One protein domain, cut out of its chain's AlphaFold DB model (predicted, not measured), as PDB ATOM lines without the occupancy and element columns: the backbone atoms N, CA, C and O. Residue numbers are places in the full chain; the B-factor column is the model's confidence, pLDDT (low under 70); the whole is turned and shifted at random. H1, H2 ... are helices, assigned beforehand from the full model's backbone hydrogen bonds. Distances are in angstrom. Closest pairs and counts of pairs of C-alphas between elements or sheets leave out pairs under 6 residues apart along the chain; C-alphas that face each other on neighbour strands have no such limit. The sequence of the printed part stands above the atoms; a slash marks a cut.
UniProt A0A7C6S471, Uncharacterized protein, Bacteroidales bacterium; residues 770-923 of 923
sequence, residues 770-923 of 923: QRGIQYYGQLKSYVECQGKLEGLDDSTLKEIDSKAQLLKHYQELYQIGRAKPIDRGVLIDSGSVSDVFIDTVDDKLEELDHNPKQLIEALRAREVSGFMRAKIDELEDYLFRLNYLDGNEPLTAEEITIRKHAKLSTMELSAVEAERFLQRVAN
ATOM      1  N   GLN A 770       2.876  48.236  69.524       78.62
ATOM      2  CA  GLN A 770       2.680  48.413  70.970       78.62
ATOM      3  C   GLN A 770       1.650  47.434  71.545       78.62
ATOM      4  O   GLN A 770       1.790  46.979  72.677       78.62
ATOM      5  N   ARG A 771       0.634  47.067  70.756       74.44
ATOM      6  CA  ARG A 771      -0.371  46.059  71.126       74.44
ATOM      7  C   ARG A 771       0.067  44.627  70.806       74.44
ATOM      8  O   ARG A 771      -0.729  43.705  70.949       74.44
ATOM      9  N   GLY A 772       1.311  44.422  70.369       77.19
ATOM     10  CA  GLY A 772       1.867  43.114  70.023       77.19
ATOM     11  C   GLY A 772       1.320  42.505  68.728       77.19
ATOM     12  O   GLY A 772       1.537  41.317  68.487       77.19
ATOM     13  N   ILE A 773       0.635  43.292  67.892       86.81
ATOM     14  CA  ILE A 773       0.151  42.870  66.575       86.81
ATOM     15  C   ILE A 773       1.253  43.179  65.561       86.81
ATOM     16  O   ILE A 773       1.517  44.338  65.246       86.81
ATOM     17  N   GLN A 774       1.918  42.137  65.074       89.75
ATOM     18  CA  GLN A 774       3.128  42.249  64.252       89.75
ATOM     19  C   GLN A 774       2.927  41.763  62.819       89.75
ATOM     20  O   GLN A 774       3.589  42.248  61.902       89.75
ATOM     21  N   TYR A 775       2.011  40.817  62.619       92.88
ATOM     22  CA  TYR A 775       1.796  40.143  61.342       92.88
ATOM     23  C   TYR A 775       0.403  40.425  60.780       92.88
ATOM     24  O   TYR A 775      -0.561  40.613  61.526       92.88
ATOM     25  N   TYR A 776       0.274  40.382  59.455       92.75
ATOM     26  CA  TYR A 776      -1.000  40.588  58.765       92.75
ATOM     27  C   TYR A 776      -2.090  39.605  59.213       92.75
ATOM     28  O   TYR A 776      -3.220  40.019  59.458       92.75
ATOM     29  N   GLY A 777      -1.754  38.320  59.391       88.94
ATOM     30  CA  GLY A 777      -2.705  37.317  59.883       88.94
ATOM     31  C   GLY A 777      -3.288  37.666  61.256       88.94
ATOM     32  O   GLY A 777      -4.486  37.480  61.477       88.94
ATOM     33  N   GLN A 778      -2.470  38.251  62.139       89.62
ATOM     34  CA  GLN A 778      -2.918  38.720  63.452       89.62
ATOM     35  C   GLN A 778      -3.839  39.927  63.329       89.62
ATOM     36  O   GLN A 778      -4.910  39.918  63.921       89.62
ATOM     37  N   LEU A 779      -3.443  40.939  62.549       90.50
ATOM     38  CA  LEU A 779      -4.240  42.151  62.356       90.50
ATOM     39  C   LEU A 779      -5.617  41.820  61.778       90.50
ATOM     40  O   LEU A 779      -6.635  42.261  62.305       90.50
ATOM     41  N   LYS A 780      -5.642  40.992  60.731       89.19
ATOM     42  CA  LYS A 780      -6.877  40.561  60.086       89.19
ATOM     43  C   LYS A 780      -7.793  39.829  61.063       89.19
ATOM     44  O   LYS A 780      -8.954  40.199  61.204       89.19
ATOM     45  N   SER A 781      -7.261  38.831  61.770       87.69
ATOM     46  CA  SER A 781      -8.045  38.064  62.741       87.69
ATOM     47  C   SER A 781      -8.536  38.935  63.903       87.69
ATOM     48  O   SER A 781      -9.683  38.801  64.327       87.69
ATOM     49  N   TYR A 782      -7.703  39.873  64.364       86.44
ATOM     50  CA  TYR A 782      -8.047  40.833  65.410       86.44
ATOM     51  C   TYR A 782      -9.239  41.708  65.020       86.44
ATOM     52  O   TYR A 782     -10.173  41.863  65.807       86.44
ATOM     53  N   VAL A 783      -9.252  42.235  63.793       86.62
ATOM     54  CA  VAL A 783     -10.366  43.055  63.300       86.62
ATOM     55  C   VAL A 783     -11.620  42.212  63.027       86.62
ATOM     56  O   VAL A 783     -12.715  42.612  63.424       86.62
ATOM     57  N   GLU A 784     -11.481  41.018  62.436       83.88
ATOM     58  CA  GLU A 784     -12.600  40.077  62.227       83.88
ATOM     59  C   GLU A 784     -13.283  39.685  63.552       83.88
ATOM     60  O   GLU A 784     -14.502  39.506  63.596       83.88
ATOM     61  N   CYS A 785     -12.522  39.624  64.651       79.31
ATOM     62  CA  CYS A 785     -13.012  39.359  66.007       79.31
ATOM     63  C   CYS A 785     -13.430  40.629  66.782       79.31
ATOM     64  O   CYS A 785     -13.419  40.642  68.016       79.31
ATOM     65  N   GLN A 786     -13.814  41.700  66.076       79.94
ATOM     66  CA  GLN A 786     -14.286  42.975  66.645       79.94
ATOM     67  C   GLN A 786     -13.255  43.719  67.518       79.94
ATOM     68  O   GLN A 786     -13.618  44.501  68.408       79.94
ATOM     69  N   GLY A 787     -11.962  43.486  67.295       78.81
ATOM     70  CA  GLY A 787     -10.890  44.309  67.846       78.81
ATOM     71  C   GLY A 787     -10.925  45.727  67.270       78.81
ATOM     72  O   GLY A 787     -11.292  45.932  66.114       78.81
ATOM     73  N   LYS A 788     -10.555  46.726  68.080       80.00
ATOM     74  CA  LYS A 788     -10.506  48.137  67.664       80.00
ATOM     75  C   LYS A 788      -9.098  48.685  67.833       80.00
ATOM     76  O   LYS A 788      -8.482  48.488  68.878       80.00
ATOM     77  N   LEU A 789      -8.614  49.390  66.816       80.56
ATOM     78  CA  LEU A 789      -7.313  50.048  66.808       80.56
ATOM     79  C   LEU A 789      -7.503  51.529  66.503       80.56
ATOM     80  O   LEU A 789      -8.235  51.905  65.593       80.56
ATOM     81  N   GLU A 790      -6.852  52.367  67.295       74.38
ATOM     82  CA  GLU A 790      -6.846  53.809  67.084       74.38
ATOM     83  C   GLU A 790      -6.041  54.136  65.818       74.38
ATOM     84  O   GLU A 790      -4.945  53.610  65.639       74.38
ATOM     85  N   GLY A 791      -6.609  54.947  64.921       71.94
ATOM     86  CA  GLY A 791      -6.006  55.280  63.624       71.94
ATOM     87  C   GLY A 791      -6.263  54.273  62.494       71.94
ATOM     88  O   GLY A 791      -5.940  54.578  61.352       71.94
ATOM     89  N   LEU A 792      -6.873  53.112  62.768       84.31
ATOM     90  CA  LEU A 792      -7.253  52.142  61.735       84.31
ATOM     91  C   LEU A 792      -8.715  52.353  61.316       84.31
ATOM     92  O   LEU A 792      -9.633  51.962  62.039       84.31
ATOM     93  N   ASP A 793      -8.932  52.961  60.152       84.44
ATOM     94  CA  ASP A 793     -10.256  53.115  59.545       84.44
ATOM     95  C   ASP A 793     -10.545  52.028  58.488       84.44
ATOM     96  O   ASP A 793      -9.653  51.313  58.019       84.44
ATOM     97  N   ASP A 794     -11.816  51.904  58.092       82.62
ATOM     98  CA  ASP A 794     -12.255  50.901  57.109       82.62
ATOM     99  C   ASP A 794     -11.562  51.075  55.744       82.62
ATOM    100  O   ASP A 794     -11.403  50.109  54.996       82.62
ATOM    101  N   SER A 795     -11.152  52.303  55.404       84.31
ATOM    102  CA  SER A 795     -10.441  52.608  54.160       84.31
ATOM    103  C   SER A 795      -9.017  52.052  54.179       84.31
ATOM    104  O   SER A 795      -8.623  51.336  53.257       84.31
ATOM    105  N   THR A 796      -8.264  52.317  55.249       85.31
ATOM    106  CA  THR A 796      -6.890  51.821  55.417       85.31
ATOM    107  C   THR A 796      -6.864  50.298  55.507       85.31
ATOM    108  O   THR A 796      -6.002  49.653  54.909       85.31
ATOM    109  N   LEU A 797      -7.845  49.689  56.184       85.81
ATOM    110  CA  LEU A 797      -7.958  48.231  56.255       85.81
ATOM    111  C   LEU A 797      -8.166  47.598  54.869       85.81
ATOM    112  O   LEU A 797      -7.499  46.617  54.540       85.81
ATOM    113  N   LYS A 798      -9.037  48.177  54.032       86.38
ATOM    114  CA  LYS A 798      -9.240  47.710  52.648       86.38
ATOM    115  C   LYS A 798      -7.976  47.819  51.802       86.38
ATOM    116  O   LYS A 798      -7.723  46.938  50.977       86.38
ATOM    117  N   GLU A 799      -7.188  48.874  51.990       86.69
ATOM    118  CA  GLU A 799      -5.914  49.044  51.290       86.69
ATOM    119  C   GLU A 799      -4.908  47.954  51.696       86.69
ATOM    120  O   GLU A 799      -4.309  47.303  50.833       86.69
ATOM    121  N   ILE A 800      -4.775  47.696  53.003       89.44
ATOM    122  CA  ILE A 800      -3.926  46.628  53.555       89.44
ATOM    123  C   ILE A 800      -4.356  45.258  53.007       89.44
ATOM    124  O   ILE A 800      -3.517  44.500  52.507       89.44
ATOM    125  N   ASP A 801      -5.658  44.962  53.030       88.81
ATOM    126  CA  ASP A 801      -6.216  43.715  52.500       88.81
ATOM    127  C   ASP A 801      -5.958  43.570  50.996       88.81
ATOM    128  O   ASP A 801      -5.611  42.484  50.523       88.81
ATOM    129  N   SER A 802      -6.078  44.659  50.234       88.25
ATOM    130  CA  SER A 802      -5.822  44.671  48.790       88.25
ATOM    131  C   SER A 802      -4.349  44.396  48.474       88.25
ATOM    132  O   SER A 802      -4.055  43.587  47.589       88.25
ATOM    133  N   LYS A 803      -3.409  44.979  49.234       90.31
ATOM    134  CA  LYS A 803      -1.969  44.673  49.122       90.31
ATOM    135  C   LYS A 803      -1.677  43.209  49.458       90.31
ATOM    136  O   LYS A 803      -0.962  42.534  48.717       90.31
ATOM    137  N   ALA A 804      -2.276  42.673  50.519       89.81
ATOM    138  CA  ALA A 804      -2.098  41.270  50.887       89.81
ATOM    139  C   ALA A 804      -2.703  40.297  49.855       89.81
ATOM    140  O   ALA A 804      -2.112  39.256  49.561       89.81
ATOM    141  N   GLN A 805      -3.854  40.633  49.262       88.94
ATOM    142  CA  GLN A 805      -4.449  39.866  48.161       88.94
ATOM    143  C   GLN A 805      -3.579  39.900  46.900       88.94
ATOM    144  O   GLN A 805      -3.423  38.872  46.238       88.94
ATOM    145  N   LEU A 806      -2.983  41.055  46.588       89.81
ATOM    146  CA  LEU A 806      -2.026  41.189  45.493       89.81
ATOM    147  C   LEU A 806      -0.795  40.309  45.733       89.81
ATOM    148  O   LEU A 806      -0.390  39.587  44.824       89.81
ATOM    149  N   LEU A 807      -0.235  40.321  46.950       90.38
ATOM    150  CA  LEU A 807       0.892  39.457  47.311       90.38
ATOM    151  C   LEU A 807       0.527  37.981  47.173       90.38
ATOM    152  O   LEU A 807       1.287  37.230  46.573       90.38
ATOM    153  N   LYS A 808      -0.643  37.573  47.678       90.12
ATOM    154  CA  LYS A 808      -1.132  36.197  47.541       90.12
ATOM    155  C   LYS A 808      -1.183  35.774  46.072       90.12
ATOM    156  O   LYS A 808      -0.667  34.719  45.724       90.12
ATOM    157  N   HIS A 809      -1.754  36.612  45.211       87.81
ATOM    158  CA  HIS A 809      -1.843  36.313  43.786       87.81
ATOM    159  C   HIS A 809      -0.467  36.268  43.105       87.81
ATOM    160  O   HIS A 809      -0.187  35.370  42.313       87.81
ATOM    161  N   TYR A 810       0.417  37.215  43.431       89.19
ATOM    162  CA  TYR A 810       1.791  37.219  42.935       89.19
ATOM    163  C   TYR A 810       2.547  35.958  43.368       89.19
ATOM    164  O   TYR A 810       3.243  35.346  42.562       89.19
ATOM    165  N   GLN A 811       2.360  35.531  44.616       89.06
ATOM    166  CA  GLN A 811       2.955  34.324  45.170       89.06
ATOM    167  C   GLN A 811       2.429  33.053  44.489       89.06
ATOM    168  O   GLN A 811       3.229  32.189  44.146       89.06
ATOM    169  N   GLU A 812       1.120  32.948  44.241       88.25
ATOM    170  CA  GLU A 812       0.520  31.839  43.483       88.25
ATOM    171  C   GLU A 812       1.143  31.721  42.086       88.25
ATOM    172  O   GLU A 812       1.535  30.632  41.676       88.25
ATOM    173  N   LEU A 813       1.310  32.846  41.379       87.69
ATOM    174  CA  LEU A 813       1.981  32.875  40.076       87.69
ATOM    175  C   LEU A 813       3.468  32.514  40.179       87.69
ATOM    176  O   LEU A 813       3.992  31.801  39.327       87.69
ATOM    177  N   TYR A 814       4.152  32.995  41.217       86.69
ATOM    178  CA  TYR A 814       5.567  32.716  41.442       86.69
ATOM    179  C   TYR A 814       5.824  31.240  41.784       86.69
ATOM    180  O   TYR A 814       6.862  30.701  41.412       86.69
ATOM    181  N   GLN A 815       4.887  30.568  42.452       86.88
ATOM    182  CA  GLN A 815       5.014  29.158  42.830       86.88
ATOM    183  C   GLN A 815       4.859  28.186  41.652       86.88
ATOM    184  O   GLN A 815       5.375  27.075  41.740       86.88
ATOM    185  N   ILE A 816       4.203  28.587  40.555       86.25
ATOM    186  CA  ILE A 816       4.027  27.722  39.378       86.25
ATOM    187  C   ILE A 816       5.395  27.297  38.836       86.25
ATOM    188  O   ILE A 816       6.257  28.138  38.558       86.25
ATOM    189  N   GLY A 817       5.580  25.982  38.716       79.88
ATOM    190  CA  GLY A 817       6.802  25.327  38.253       79.88
ATOM    191  C   GLY A 817       8.006  25.433  39.196       79.88
ATOM    192  O   GLY A 817       9.116  25.058  38.815       79.88
ATOM    193  N   ARG A 818       7.829  25.944  40.425       86.06
ATOM    194  CA  ARG A 818       8.896  26.049  41.437       86.06
ATOM    195  C   ARG A 818       8.614  25.115  42.611       86.06
ATOM    196  O   ARG A 818       7.527  25.116  43.178       86.06
ATOM    197  N   ALA A 819       9.623  24.335  42.991       86.62
ATOM    198  CA  ALA A 819       9.545  23.417  44.120       86.62
ATOM    199  C   ALA A 819       9.352  24.179  45.441       86.62
ATOM    200  O   ALA A 819      10.046  25.169  45.701       86.62
ATOM    201  N   LYS A 820       8.417  23.715  46.275       87.69
ATOM    202  CA  LYS A 820       8.172  24.291  47.601       87.69
ATOM    203  C   LYS A 820       9.078  23.619  48.629       87.69
ATOM    204  O   LYS A 820       9.146  22.393  48.623       87.69
ATOM    205  N   PRO A 821       9.743  24.385  49.504       87.38
ATOM    206  CA  PRO A 821      10.602  23.811  50.524       87.38
ATOM    207  C   PRO A 821       9.851  22.838  51.436       87.38
ATOM    208  O   PRO A 821       8.699  23.098  51.788       87.38
ATOM    209  N   ILE A 822      10.503  21.739  51.806       90.19
ATOM    210  CA  ILE A 822       9.968  20.715  52.716       90.19
ATOM    211  C   ILE A 822      10.825  20.618  53.974       90.19
ATOM    212  O   ILE A 822      11.992  20.988  53.949       90.19
ATOM    213  N   ASP A 823      10.257  20.118  55.066       84.81
ATOM    214  CA  ASP A 823      10.978  19.875  56.315       84.81
ATOM    215  C   ASP A 823      11.042  18.377  56.649       84.81
ATOM    216  O   ASP A 823      10.444  17.526  55.978       84.81
ATOM    217  N   ARG A 824      11.766  18.055  57.724       87.75
ATOM    218  CA  ARG A 824      11.870  16.700  58.270       87.75
ATOM    219  C   ARG A 824      10.509  16.037  58.503       87.75
ATOM    220  O   ARG A 824      10.374  14.830  58.316       87.75
ATOM    221  N   GLY A 825       9.502  16.808  58.914       83.94
ATOM    222  CA  GLY A 825       8.150  16.309  59.161       83.94
ATOM    223  C   GLY A 825       7.526  15.738  57.893       83.94
ATOM    224  O   GLY A 825       7.045  14.608  57.903       83.94
ATOM    225  N   VAL A 826       7.649  16.453  56.772       85.00
ATOM    226  CA  VAL A 826       7.179  15.984  55.456       85.00
ATOM    227  C   VAL A 826       7.880  14.687  55.034       85.00
ATOM    228  O   VAL A 826       7.244  13.801  54.458       85.00
ATOM    229  N   LEU A 827       9.173  14.539  55.339       87.38
ATOM    230  CA  LEU A 827       9.912  13.302  55.059       87.38
ATOM    231  C   LEU A 827       9.393  12.118  55.888       87.38
ATOM    232  O   LEU A 827       9.232  11.026  55.341       87.38
ATOM    233  N   ILE A 828       9.092  12.329  57.171       84.69
ATOM    234  CA  ILE A 828       8.522  11.297  58.055       84.69
ATOM    235  C   ILE A 828       7.106  10.923  57.595       84.69
ATOM    236  O   ILE A 828       6.807   9.742  57.393       84.69
ATOM    237  N   ASP A 829       6.260  11.922  57.347       84.00
ATOM    238  CA  ASP A 829       4.865  11.747  56.927       84.00
ATOM    239  C   ASP A 829       4.741  11.075  55.552       84.00
ATOM    240  O   ASP A 829       3.709  10.474  55.234       84.00
ATOM    241  N   SER A 830       5.794  11.141  54.730       86.06
ATOM    242  CA  SER A 830       5.849  10.438  53.446       86.06
ATOM    243  C   SER A 830       5.802   8.914  53.586       86.06
ATOM    244  O   SER A 830       5.453   8.228  52.622       86.06
ATOM    245  N   GLY A 831       6.223   8.362  54.735       82.38
ATOM    246  CA  GLY A 831       6.415   6.919  54.941       82.38
ATOM    247  C   GLY A 831       7.435   6.264  53.991       82.38
ATOM    248  O   GLY A 831       7.613   5.042  54.000       82.38
ATOM    249  N   SER A 832       8.096   7.066  53.153       84.75
ATOM    250  CA  SER A 832       9.012   6.628  52.096       84.75
ATOM    251  C   SER A 832      10.467   6.642  52.572       84.75
ATOM    252  O   SER A 832      11.303   5.904  52.052       84.75
ATOM    253  N   VAL A 833      10.759   7.424  53.616       87.00
ATOM    254  CA  VAL A 833      12.050   7.457  54.306       87.00
ATOM    255  C   VAL A 833      11.926   6.678  55.618       87.00
ATOM    256  O   VAL A 833      11.135   7.028  56.484       87.00
ATOM    257  N   SER A 834      12.682   5.589  55.765       83.12
ATOM    258  CA  SER A 834      12.687   4.795  57.003       83.12
ATOM    259  C   SER A 834      13.454   5.492  58.130       83.12
ATOM    260  O   SER A 834      14.420   6.194  57.839       83.12
ATOM    261  N   ASP A 835      13.161   5.149  59.387       81.50
ATOM    262  CA  ASP A 835      13.840   5.671  60.590       81.50
ATOM    263  C   ASP A 835      15.376   5.576  60.552       81.50
ATOM    264  O   ASP A 835      16.064   6.392  61.149       81.50
ATOM    265  N   VAL A 836      15.941   4.600  59.832       84.19
ATOM    266  CA  VAL A 836      17.402   4.436  59.692       84.19
ATOM    267  C   VAL A 836      18.026   5.495  58.776       84.19
ATOM    268  O   VAL A 836      19.184   5.858  58.950       84.19
ATOM    269  N   PHE A 837      17.276   5.969  57.781       86.12
ATOM    270  CA  PHE A 837      17.750   6.906  56.758       86.12
ATOM    271  C   PHE A 837      17.270   8.338  56.995       86.12
ATOM    272  O   PHE A 837      17.747   9.238  56.310       86.12
ATOM    273  N   ILE A 838      16.345   8.561  57.936       88.69
ATOM    274  CA  ILE A 838      15.722   9.871  58.132       88.69
ATOM    275  C   ILE A 838      16.748  10.949  58.475       88.69
ATOM    276  O   ILE A 838      16.717  11.997  57.850       88.69
ATOM    277  N   ASP A 839      17.707  10.663  59.359       88.44
ATOM    278  CA  ASP A 839      18.756  11.619  59.730       88.44
ATOM    279  C   ASP A 839      19.630  11.987  58.525       88.44
ATOM    280  O   ASP A 839      19.847  13.154  58.237       88.44
ATOM    281  N   THR A 840      20.065  10.993  57.747       89.06
ATOM    282  CA  THR A 840      20.956  11.226  56.599       89.06
ATOM    283  C   THR A 840      20.261  11.953  55.444       89.06
ATOM    284  O   THR A 840      20.896  12.715  54.717       89.06
ATOM    285  N   VAL A 841      18.968  11.695  55.233       88.94
ATOM    286  CA  VAL A 841      18.176  12.370  54.193       88.94
ATOM    287  C   VAL A 841      17.812  13.793  54.626       88.94
ATOM    288  O   VAL A 841      17.810  14.682  53.779       88.94
ATOM    289  N   ASP A 842      17.558  14.016  55.916       90.00
ATOM    290  CA  ASP A 842      17.297  15.336  56.500       90.00
ATOM    291  C   ASP A 842      18.545  16.231  56.452       90.00
ATOM    292  O   ASP A 842      18.481  17.330  55.908       90.00
ATOM    293  N   ASP A 843      19.714  15.712  56.847       89.56
ATOM    294  CA  ASP A 843      21.001  16.411  56.700       89.56
ATOM    295  C   ASP A 843      21.251  16.823  55.236       89.56
ATOM    296  O   ASP A 843      21.719  17.926  54.937       89.56
ATOM    297  N   LYS A 844      20.905  15.938  54.288       89.62
ATOM    298  CA  LYS A 844      21.039  16.225  52.855       89.62
ATOM    299  C   LYS A 844      20.032  17.268  52.376       89.62
ATOM    300  O   LYS A 844      20.344  18.065  51.495       89.62
ATOM    301  N   LEU A 845      18.825  17.262  52.928       90.56
ATOM    302  CA  LEU A 845      17.795  18.249  52.637       90.56
ATOM    303  C   LEU A 845      18.185  19.638  53.174       90.56
ATOM    304  O   LEU A 845      17.971  20.627  52.468       90.56
ATOM    305  N   GLU A 846      18.809  19.718  54.354       88.75
ATOM    306  CA  GLU A 846      19.357  20.966  54.907       88.75
ATOM    307  C   GLU A 846      20.458  21.553  54.008       88.75
ATOM    308  O   GLU A 846      20.441  22.753  53.722       88.75
ATOM    309  N   GLU A 847      21.371  20.716  53.492       90.12
ATOM    310  CA  GLU A 847      22.415  21.135  52.537       90.12
ATOM    311  C   GLU A 847      21.820  21.760  51.260       90.12
ATOM    312  O   GLU A 847      22.393  22.681  50.675       90.12
ATOM    313  N   LEU A 848      20.645  21.285  50.843       88.25
ATOM    314  CA  LEU A 848      19.952  21.692  49.617       88.25
ATOM    315  C   LEU A 848      18.930  22.820  49.840       88.25
ATOM    316  O   LEU A 848      17.993  22.972  49.052       88.25
ATOM    317  N   ASP A 849      19.074  23.594  50.922       84.56
ATOM    318  CA  ASP A 849      18.139  24.650  51.346       84.56
ATOM    319  C   ASP A 849      16.670  24.196  51.290       84.56
ATOM    320  O   ASP A 849      15.771  24.912  50.834       84.56
ATOM    321  N   HIS A 850      16.427  22.973  51.763       87.19
ATOM    322  CA  HIS A 850      15.100  22.383  51.881       87.19
ATOM    323  C   HIS A 850      14.386  22.145  50.535       87.19
ATOM    324  O   HIS A 850      13.167  21.983  50.506       87.19
ATOM    325  N   ASN A 851      15.106  22.111  49.406       88.69
ATOM    326  CA  ASN A 851      14.517  21.965  48.073       88.69
ATOM    327  C   ASN A 851      14.234  20.489  47.704       88.69
ATOM    328  O   ASN A 851      15.174  19.733  47.433       88.69
ATOM    329  N   PRO A 852      12.958  20.065  47.579       90.06
ATOM    330  CA  PRO A 852      12.626  18.666  47.304       90.06
ATOM    331  C   PRO A 852      13.057  18.199  45.911       90.06
ATOM    332  O   PRO A 852      13.387  17.030  45.738       90.06
ATOM    333  N   LYS A 853      13.088  19.086  44.906       89.44
ATOM    334  CA  LYS A 853      13.488  18.704  43.543       89.44
ATOM    335  C   LYS A 853      14.971  18.341  43.502       89.44
ATOM    336  O   LYS A 853      15.336  17.303  42.960       89.44
ATOM    337  N   GLN A 854      15.799  19.167  44.137       90.06
ATOM    338  CA  GLN A 854      17.229  18.898  44.271       90.06
ATOM    339  C   GLN A 854      17.489  17.675  45.152       90.06
ATOM    340  O   GLN A 854      18.393  16.901  44.851       90.06
ATOM    341  N   LEU A 855      16.675  17.451  46.193       91.75
ATOM    342  CA  LEU A 855      16.781  16.250  47.021       91.75
ATOM    343  C   LEU A 855      16.544  14.981  46.191       91.75
ATOM    344  O   LEU A 855      17.354  14.059  46.243       91.75
ATOM    345  N   ILE A 856      15.478  14.936  45.385       92.06
ATOM    346  CA  ILE A 856      15.201  13.788  44.506       92.06
ATOM    347  C   ILE A 856      16.337  13.579  43.493       92.06
ATOM    348  O   ILE A 856      16.754  12.440  43.268       92.06
ATOM    349  N   GLU A 857      16.885  14.653  42.919       91.44
ATOM    350  CA  GLU A 857      18.043  14.581  42.017       91.44
ATOM    351  C   GLU A 857      19.295  14.022  42.720       91.44
ATOM    352  O   GLU A 857      19.922  13.097  42.196       91.44
ATOM    353  N   ALA A 858      19.610  14.487  43.932       89.94
ATOM    354  CA  ALA A 858      20.745  14.014  44.733       89.94
ATOM    355  C   ALA A 858      20.589  12.544  45.169       89.94
ATOM    356  O   ALA A 858      21.536  11.749  45.101       89.94
ATOM    357  N   LEU A 859      19.375  12.135  45.558       89.88
ATOM    358  CA  LEU A 859      19.062  10.740  45.877       89.88
ATOM    359  C   LEU A 859      19.206   9.842  44.637       89.88
ATOM    360  O   LEU A 859      19.775   8.749  44.725       89.88
ATOM    361  N   ARG A 860      18.773  10.310  43.457       90.69
ATOM    362  CA  ARG A 860      18.959   9.599  42.174       90.69
ATOM    363  C   ARG A 860      20.427   9.512  41.760       90.69
ATOM    364  O   ARG A 860      20.839   8.484  41.217       90.69
ATOM    365  N   ALA A 861      21.217  10.540  42.063       89.19
ATOM    366  CA  ALA A 861      22.664  10.573  41.860       89.19
ATOM    367  C   ALA A 861      23.450   9.683  42.848       89.19
ATOM    368  O   ALA A 861      24.662   9.531  42.696       89.19
ATOM    369  N   ARG A 862      22.764   9.024  43.799       84.56
ATOM    370  CA  ARG A 862      23.336   8.162  44.854       84.56
ATOM    371  C   ARG A 862      24.244   8.901  45.838       84.56
ATOM    372  O   ARG A 862      25.167   8.299  46.386       84.56
ATOM    373  N   GLU A 863      23.965  10.175  46.096       86.81
ATOM    374  CA  GLU A 863      24.687  10.950  47.113       86.81
ATOM    375  C   GLU A 863      24.387  10.457  48.540       86.81
ATOM    376  O   GLU A 863      25.231  10.582  49.423       86.81
ATOM    377  N   VAL A 864      23.240   9.797  48.748       85.88
ATOM    378  CA  VAL A 864      22.939   9.004  49.952       85.88
ATOM    379  C   VAL A 864      23.067   7.518  49.613       85.88
ATOM    380  O   VAL A 864      22.276   6.956  48.848       85.88
ATOM    381  N   SER A 865      24.090   6.854  50.158       80.69
ATOM    382  CA  SER A 865      24.387   5.459  49.817       80.69
ATOM    383  C   SER A 865      23.325   4.496  50.354       80.69
ATOM    384  O   SER A 865      23.003   4.533  51.537       80.69
ATOM    385  N   GLY A 866      22.843   3.576  49.515       79.06
ATOM    386  CA  GLY A 866      21.926   2.507  49.935       79.06
ATOM    387  C   GLY A 866      20.439   2.873  49.917       79.06
ATOM    388  O   GLY A 866      19.614   2.010  50.211       79.06
ATOM    389  N   PHE A 867      20.081   4.098  49.517       85.50
ATOM    390  CA  PHE A 867      18.682   4.500  49.386       85.50
ATOM    391  C   PHE A 867      18.042   3.863  48.136       85.50
ATOM    392  O   PHE A 867      18.552   3.978  47.017       85.50
ATOM    393  N   MET A 868      16.956   3.107  48.326       85.12
ATOM    394  CA  MET A 868      16.362   2.279  47.268       85.12
ATOM    395  C   MET A 868      15.634   3.132  46.224       85.12
ATOM    396  O   MET A 868      14.833   3.989  46.577       85.12
ATOM    397  N   ARG A 869      15.815   2.825  44.931       86.88
ATOM    398  CA  ARG A 869      15.180   3.576  43.831       86.88
ATOM    399  C   ARG A 869      13.650   3.617  43.929       86.88
ATOM    400  O   ARG A 869      13.079   4.684  43.776       86.88
ATOM    401  N   ALA A 870      13.020   2.499  44.292       86.31
ATOM    402  CA  ALA A 870      11.572   2.440  44.506       86.31
ATOM    403  C   ALA A 870      11.089   3.412  45.601       86.31
ATOM    404  O   ALA A 870      10.038   4.017  45.459       86.31
ATOM    405  N   LYS A 871      11.885   3.616  46.661       87.31
ATOM    406  CA  LYS A 871      11.570   4.563  47.742       87.31
ATOM    407  C   LYS A 871      11.772   6.023  47.342       87.31
ATOM    408  O   LYS A 871      11.086   6.887  47.873       87.31
ATOM    409  N   ILE A 872      12.668   6.298  46.392       90.44
ATOM    410  CA  ILE A 872      12.801   7.628  45.780       90.44
ATOM    411  C   ILE A 872      11.551   7.953  44.968       90.44
ATOM    412  O   ILE A 872      11.021   9.049  45.099       90.44
ATOM    413  N   ASP A 873      11.089   7.004  44.153       89.50
ATOM    414  CA  ASP A 873       9.918   7.208  43.300       89.50
ATOM    415  C   ASP A 873       8.637   7.349  44.157       89.50
ATOM    416  O   ASP A 873       7.850   8.260  43.923       89.50
ATOM    417  N   GLU A 874       8.484   6.564  45.236       89.25
ATOM    418  CA  GLU A 874       7.400   6.749  46.226       89.25
ATOM    419  C   GLU A 874       7.431   8.141  46.892       89.25
ATOM    420  O   GLU A 874       6.384   8.772  47.064       89.25
ATOM    421  N   LEU A 875       8.624   8.639  47.245       90.25
ATOM    422  CA  LEU A 875       8.796   9.975  47.819       90.25
ATOM    423  C   LEU A 875       8.471  11.072  46.793       90.25
ATOM    424  O   LEU A 875       7.798  12.042  47.130       90.25
ATOM    425  N   GLU A 876       8.913  10.927  45.543       91.81
ATOM    426  CA  GLU A 876       8.615  11.871  44.461       91.81
ATOM    427  C   GLU A 876       7.104  11.938  44.182       91.81
ATOM    428  O   GLU A 876       6.535  13.033  44.164       91.81
ATOM    429  N   ASP A 877       6.431  10.788  44.075       87.88
ATOM    430  CA  ASP A 877       4.976  10.700  43.895       87.88
ATOM    431  C   ASP A 877       4.219  11.350  45.062       87.88
ATOM    432  O   ASP A 877       3.242  12.083  44.864       87.88
ATOM    433  N   TYR A 878       4.681  11.122  46.295       90.69
ATOM    434  CA  TYR A 878       4.123  11.758  47.485       90.69
ATOM    435  C   TYR A 878       4.234  13.291  47.413       90.69
ATOM    436  O   TYR A 878       3.254  13.997  47.682       90.69
ATOM    437  N   LEU A 879       5.400  13.802  47.010       89.75
ATOM    438  CA  LEU A 879       5.677  15.235  46.907       89.75
ATOM    439  C   LEU A 879       4.889  15.908  45.774       89.75
ATOM    440  O   LEU A 879       4.420  17.034  45.957       89.75
ATOM    441  N   PHE A 880       4.672  15.228  44.644       88.31
ATOM    442  CA  PHE A 880       3.767  15.705  43.591       88.31
ATOM    443  C   PHE A 880       2.313  15.737  44.064       88.31
ATOM    444  O   PHE A 880       1.629  16.746  43.904       88.31
ATOM    445  N   ARG A 881       1.842  14.662  44.706       86.00
ATOM    446  CA  ARG A 881       0.459  14.564  45.197       86.00
ATOM    447  C   ARG A 881       0.108  15.667  46.200       86.00
ATOM    448  O   ARG A 881      -1.031  16.128  46.215       86.00
ATOM    449  N   LEU A 882       1.064  16.086  47.031       83.25
ATOM    450  CA  LEU A 882       0.884  17.173  48.001       83.25
ATOM    451  C   LEU A 882       1.297  18.563  47.477       83.25
ATOM    452  O   LEU A 882       1.296  19.523  48.245       83.25
ATOM    453  N   ASN A 883       1.583  18.707  46.176       82.50
ATOM    454  CA  ASN A 883       1.986  19.965  45.527       82.50
ATOM    455  C   ASN A 883       3.267  20.606  46.101       82.50
ATOM    456  O   ASN A 883       3.411  21.835  46.077       82.50
ATOM    457  N   TYR A 884       4.192  19.795  46.623       85.31
ATOM    458  CA  TYR A 884       5.561  20.234  46.927       85.31
ATOM    459  C   TYR A 884       6.430  20.276  45.665       85.31
ATOM    460  O   TYR A 884       7.333  21.108  45.556       85.31
ATOM    461  N   LEU A 885       6.112  19.421  44.690       86.31
ATOM    462  CA  LEU A 885       6.644  19.457  43.331       86.31
ATOM    463  C   LEU A 885       5.541  19.862  42.349       86.31
ATOM    464  O   LEU A 885       4.392  19.446  42.488       86.31
ATOM    465  N   ASP A 886       5.908  20.666  41.355       80.62
ATOM    466  CA  ASP A 886       5.043  21.061  40.244       80.62
ATOM    467  C   ASP A 886       5.685  20.585  38.934       80.62
ATOM    468  O   ASP A 886       6.889  20.755  38.725       80.62
ATOM    469  N   GLY A 887       4.886  19.940  38.084       74.94
ATOM    470  CA  GLY A 887       5.320  19.421  36.785       74.94
ATOM    471  C   GLY A 887       5.339  20.484  35.686       74.94
ATOM    472  O   GLY A 887       5.826  20.214  34.590       74.94
ATOM    473  N   ASN A 888       4.805  21.678  35.958       81.00
ATOM    474  CA  ASN A 888       4.809  22.795  35.020       81.00
ATOM    475  C   ASN A 888       6.190  23.459  34.924       81.00
ATOM    476  O   ASN A 888       6.989  23.429  35.861       81.00
ATOM    477  N   GLU A 889       6.464  24.120  33.801       81.12
ATOM    478  CA  GLU A 889       7.644  24.977  33.693       81.12
ATOM    479  C   GLU A 889       7.470  26.261  34.528       81.12
ATOM    480  O   GLU A 889       6.357  26.798  34.611       81.12
ATOM    481  N   PRO A 890       8.546  26.778  35.156       85.06
ATOM    482  CA  PRO A 890       8.473  28.016  35.915       85.06
ATOM    483  C   PRO A 890       8.053  29.183  35.024       85.06
ATOM    484  O   PRO A 890       8.697  29.449  34.010       85.06
ATOM    485  N   LEU A 891       7.039  29.941  35.447       84.75
ATOM    486  CA  LEU A 891       6.645  31.150  34.721       84.75
ATOM    487  C   LEU A 891       7.799  32.158  34.661       84.75
ATOM    488  O   LEU A 891       8.500  32.407  35.659       84.75
ATOM    489  N   THR A 892       7.948  32.768  33.487       84.38
ATOM    490  CA  THR A 892       8.900  33.852  33.243       84.38
ATOM    491  C   THR A 892       8.443  35.146  33.922       84.38
ATOM    492  O   THR A 892       7.260  35.355  34.206       84.38
ATOM    493  N   ALA A 893       9.382  36.060  34.183       80.19
ATOM    494  CA  ALA A 893       9.068  37.345  34.814       80.19
ATOM    495  C   ALA A 893       8.067  38.186  33.992       80.19
ATOM    496  O   ALA A 893       7.239  38.897  34.567       80.19
ATOM    497  N   GLU A 894       8.099  38.073  32.661       80.00
ATOM    498  CA  GLU A 894       7.170  38.758  31.754       80.00
ATOM    499  C   GLU A 894       5.744  38.201  31.874       80.00
ATOM    500  O   GLU A 894       4.793  38.967  32.038       80.00
ATOM    501  N   GLU A 895       5.581  36.876  31.901       82.50
ATOM    502  CA  GLU A 895       4.273  36.227  32.059       82.50
ATOM    503  C   GLU A 895       3.636  36.520  33.419       82.50
ATOM    504  O   GLU A 895       2.436  36.809  33.496       82.50
ATOM    505  N   ILE A 896       4.440  36.492  34.491       83.81
ATOM    506  CA  ILE A 896       3.988  36.878  35.834       83.81
ATOM    507  C   ILE A 896       3.518  38.335  35.816       83.81
ATOM    508  O   ILE A 896       2.461  38.645  36.363       83.81
ATOM    509  N   THR A 897       4.255  39.225  35.147       82.25
ATOM    510  CA  THR A 897       3.914  40.651  35.059       82.25
ATOM    511  C   THR A 897       2.610  40.882  34.292       82.25
ATOM    512  O   THR A 897       1.752  41.623  34.774       82.25
ATOM    513  N   ILE A 898       2.399  40.201  33.162       82.81
ATOM    514  CA  ILE A 898       1.153  40.285  32.377       82.81
ATOM    515  C   ILE A 898      -0.052  39.830  33.211       82.81
ATOM    516  O   ILE A 898      -1.052  40.548  33.309       82.81
ATOM    517  N   ARG A 899       0.049  38.663  33.861       82.81
ATOM    518  CA  ARG A 899      -1.036  38.109  34.693       82.81
ATOM    519  C   ARG A 899      -1.294  38.963  35.942       82.81
ATOM    520  O   ARG A 899      -2.451  39.201  36.288       82.81
ATOM    521  N   LYS A 900      -0.238  39.521  36.546       84.06
ATOM    522  CA  LYS A 900      -0.312  40.516  37.632       84.06
ATOM    523  C   LYS A 900      -1.090  41.766  37.201       84.06
ATOM    524  O   LYS A 900      -1.996  42.184  37.918       84.06
ATOM    525  N   HIS A 901      -0.778  42.357  36.043       79.69
ATOM    526  CA  HIS A 901      -1.482  43.552  35.550       79.69
ATOM    527  C   HIS A 901      -2.959  43.285  35.248       79.69
ATOM    528  O   HIS A 901      -3.802  44.132  35.544       79.69
ATOM    529  N   ALA A 902      -3.292  42.094  34.741       79.50
ATOM    530  CA  ALA A 902      -4.684  41.685  34.570       79.50
ATOM    531  C   ALA A 902      -5.436  41.662  35.915       79.50
ATOM    532  O   ALA A 902      -6.540  42.200  36.003       79.50
ATOM    533  N   LYS A 903      -4.829  41.134  36.988       79.81
ATOM    534  CA  LYS A 903      -5.440  41.154  38.328       79.81
ATOM    535  C   LYS A 903      -5.566  42.572  38.892       79.81
ATOM    536  O   LYS A 903      -6.627  42.912  39.414       79.81
ATOM    537  N   LEU A 904      -4.540  43.409  38.728       80.88
ATOM    538  CA  LEU A 904      -4.551  44.809  39.175       80.88
ATOM    539  C   LEU A 904      -5.689  45.626  38.546       80.88
ATOM    540  O   LEU A 904      -6.249  46.480  39.219       80.88
ATOM    541  N   SER A 905      -6.101  45.316  37.309       77.19
ATOM    542  CA  SER A 905      -7.243  45.986  36.658       77.19
ATOM    543  C   SER A 905      -8.594  45.769  37.360       77.19
ATOM    544  O   SER A 905      -9.549  46.495  37.097       77.19
ATOM    545  N   THR A 906      -8.672  44.781  38.259       77.38
ATOM    546  CA  THR A 906      -9.877  44.429  39.027       77.38
ATOM    547  C   THR A 906      -9.813  44.855  40.496       77.38
ATOM    548  O   THR A 906     -10.752  44.585  41.239       77.38
ATOM    549  N   MET A 907      -8.715  45.484  40.931       79.38
ATOM    550  CA  MET A 907      -8.482  45.874  42.325       79.38
ATOM    551  C   MET A 907      -8.521  47.398  42.476       79.38
ATOM    552  O   MET A 907      -8.105  48.132  41.583       79.38
ATOM    553  N   GLU A 908      -8.967  47.881  43.635       72.62
ATOM    554  CA  GLU A 908      -8.940  49.303  44.008       72.62
ATOM    555  C   GLU A 908      -7.539  49.710  44.520       72.62
ATOM    556  O   GLU A 908      -7.397  50.250  45.612       72.62
ATOM    557  N   LEU A 909      -6.480  49.401  43.760       79.75
ATOM    558  CA  LEU A 909      -5.091  49.728  44.108       79.75
ATOM    559  C   LEU A 909      -4.381  50.361  42.906       79.75
ATOM    560  O   LEU A 909      -4.484  49.848  41.788       79.75
ATOM    561  N   SER A 910      -3.635  51.454  43.101       80.50
ATOM    562  CA  SER A 910      -2.908  52.064  41.983       80.50
ATOM    563  C   SER A 910      -1.726  51.189  41.542       80.50
ATOM    564  O   SER A 910      -1.067  50.530  42.351       80.50
ATOM    565  N   ALA A 911      -1.413  51.193  40.243       75.94
ATOM    566  CA  ALA A 911      -0.304  50.402  39.701       75.94
ATOM    567  C   ALA A 911       1.058  50.791  40.312       75.94
ATOM    568  O   ALA A 911       1.918  49.935  40.505       75.94
ATOM    569  N   VAL A 912       1.233  52.070  40.661       79.44
ATOM    570  CA  VAL A 912       2.465  52.594  41.271       79.44
ATOM    571  C   VAL A 912       2.622  52.104  42.713       79.44
ATOM    572  O   VAL A 912       3.715  51.703  43.112       79.44
ATOM    573  N   GLU A 913       1.541  52.092  43.496       80.56
ATOM    574  CA  GLU A 913       1.553  51.570  44.870       80.56
ATOM    575  C   GLU A 913       1.747  50.051  44.897       80.56
ATOM    576  O   GLU A 913       2.515  49.550  45.718       80.56
ATOM    577  N   ALA A 914       1.121  49.326  43.963       82.69
ATOM    578  CA  ALA A 914       1.300  47.886  43.791       82.69
ATOM    579  C   ALA A 914       2.768  47.505  43.546       82.69
ATOM    580  O   ALA A 914       3.290  46.576  44.168       82.69
ATOM    581  N   GLU A 915       3.443  48.218  42.640       82.38
ATOM    582  CA  GLU A 915       4.846  47.954  42.313       82.38
ATOM    583  C   GLU A 915       5.784  48.333  43.452       82.38
ATOM    584  O   GLU A 915       6.667  47.545  43.792       82.38
ATOM    585  N   ARG A 916       5.557  49.485  44.095       82.75
ATOM    586  CA  ARG A 916       6.338  49.906  45.264       82.75
ATOM    587  C   ARG A 916       6.218  48.900  46.412       82.75
ATOM    588  O   ARG A 916       7.220  48.587  47.051       82.75
ATOM    589  N   PHE A 917       5.017  48.376  46.657       87.50
ATOM    590  CA  PHE A 917       4.781  47.353  47.674       87.50
ATOM    591  C   PHE A 917       5.517  46.045  47.357       87.50
ATOM    592  O   PHE A 917       6.274  45.556  48.191       87.50
ATOM    593  N   LEU A 918       5.366  45.500  46.144       85.12
ATOM    594  CA  LEU A 918       6.032  44.245  45.774       85.12
ATOM    595  C   LEU A 918       7.562  44.383  45.741       85.12
ATOM    596  O   LEU A 918       8.256  43.457  46.151       85.12
ATOM    597  N   GLN A 919       8.097  45.542  45.335       82.88
ATOM    598  CA  GLN A 919       9.534  45.835  45.437       82.88
ATOM    599  C   GLN A 919      10.020  45.848  46.889       82.88
ATOM    600  O   GLN A 919      11.124  45.388  47.159       82.88
ATOM    601  N   ARG A 920       9.204  46.346  47.825       81.75
ATOM    602  CA  ARG A 920       9.526  46.343  49.260       81.75
ATOM    603  C   ARG A 920       9.500  44.941  49.867       81.75
ATOM    604  O   ARG A 920      10.195  44.713  50.838       81.75
ATOM    605  N   VAL A 921       8.685  44.033  49.333       83.50
ATOM    606  CA  VAL A 921       8.634  42.630  49.784       83.50
ATOM    607  C   VAL A 921       9.754  41.791  49.153       83.50
ATOM    608  O   VAL A 921      10.186  40.807  49.745       83.50
ATOM    609  N   ALA A 922      10.200  42.151  47.946       71.06
ATOM    610  CA  ALA A 922      11.234  41.429  47.204       71.06
ATOM    611  C   ALA A 922      12.678  41.823  47.579       71.06
ATOM    612  O   ALA A 922      13.587  41.027  47.341       71.06
ATOM    613  N   ASN A 923      12.877  43.027  48.125       58.91
ATOM    614  CA  ASN A 923      14.147  43.522  48.675       58.91
ATOM    615  C   ASN A 923      14.204  43.291  50.182       58.91
ATOM    616  O   ASN A 923      15.316  42.996  50.675       58.91
TER     617      ASN A 923
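AT A GLANCE: This is residues 770 to 923 of the 923 residues of an uncharacterized protein of Bacteroidales bacterium (UniProt A0A7C6S471). Two helical lobes are joined by two linking stretches: in one lobe the long helix H2 is the core, with H7 and H8 packed on parts of it and H1 loosely beside it, while in the other the shorter helices H3, H4, H5 and H6 follow one another round a small ring. The chain passes from the first lobe to the second through residues 816 to 823 and returns through residues 882 to 892. The printed part has 154 residues with eight named helices, H1 to H8 in order along the chain, and no named strand; the class is all helix. The whole is loose, with a radius of gyration of the C-alphas of 20.7 A, and elongated, spanning 61 by 38 by 26 A.

IN THESE COORDINATES: H1 covers residues 776 to 784, with C-alpha 776 at (-1.000, 40.588, 58.765). H2, residues 794 to 815, is the longest helix at 31.2 A and ends at C-alpha 815, (5.014, 29.158, 42.830). H3 covers residues 824 to 829, H4 residues 838 to 847, over 14.2 A, and H5 residues 852 to 860. H6, residues 869 to 881, measures 18.4 A. H7, residues 893 to 904, measures 16.1 A. H8, residues 911 to 922, measures 16.4 A and ends at C-alpha 922, (11.234, 41.429, 47.204).

HOW THE PARTS SIT: H1 and H2 are close but not clearly touching, the closest C-alphas being those of Tyr 776 and Ala 804, 8.0 A apart. H2 touches H7 with residues 806 to 814 alone, closest at the C-alphas of Leu 813 and Ile 896, 6.2 A, at a shallow tilt of 31 degrees, opposite ways. Residues 803 to 807 of H2 touch residues 914 to 918 of H8, closest at the C-alphas of Lys 803 and Ala 914, 7.0 A, at a steep tilt of 61 degrees, the same way. H3 and H4 form a helical hairpin, with the closest C-alphas, those of Arg 824 and Asp 842, 5.9 A apart. H4 and H5 only just touch, with 3 pairs of C-alphas within 8 A, the closest being Leu 845 and Leu 855 at 6.0 A. H5 and H6 form a second helical hairpin at a shallow tilt of 13 degrees, closest at the C-alphas of Ile 856 and Ile 872, 6.7 A. H3 and H6 are near each other. H2 and H6 are apart. In H1 to H8 every O i to N i+4 pair is within hydrogen-bond range.

THE WHOLE: The two C-alphas farthest apart, those of Glu 790 and Gly 866, are 61.3 A apart. The printed part has no cut. The link from H6 to H7, 11 residues, is long. The mean pLDDT of the printed part is 85.0, and residue 923, the chain's last, is under 70.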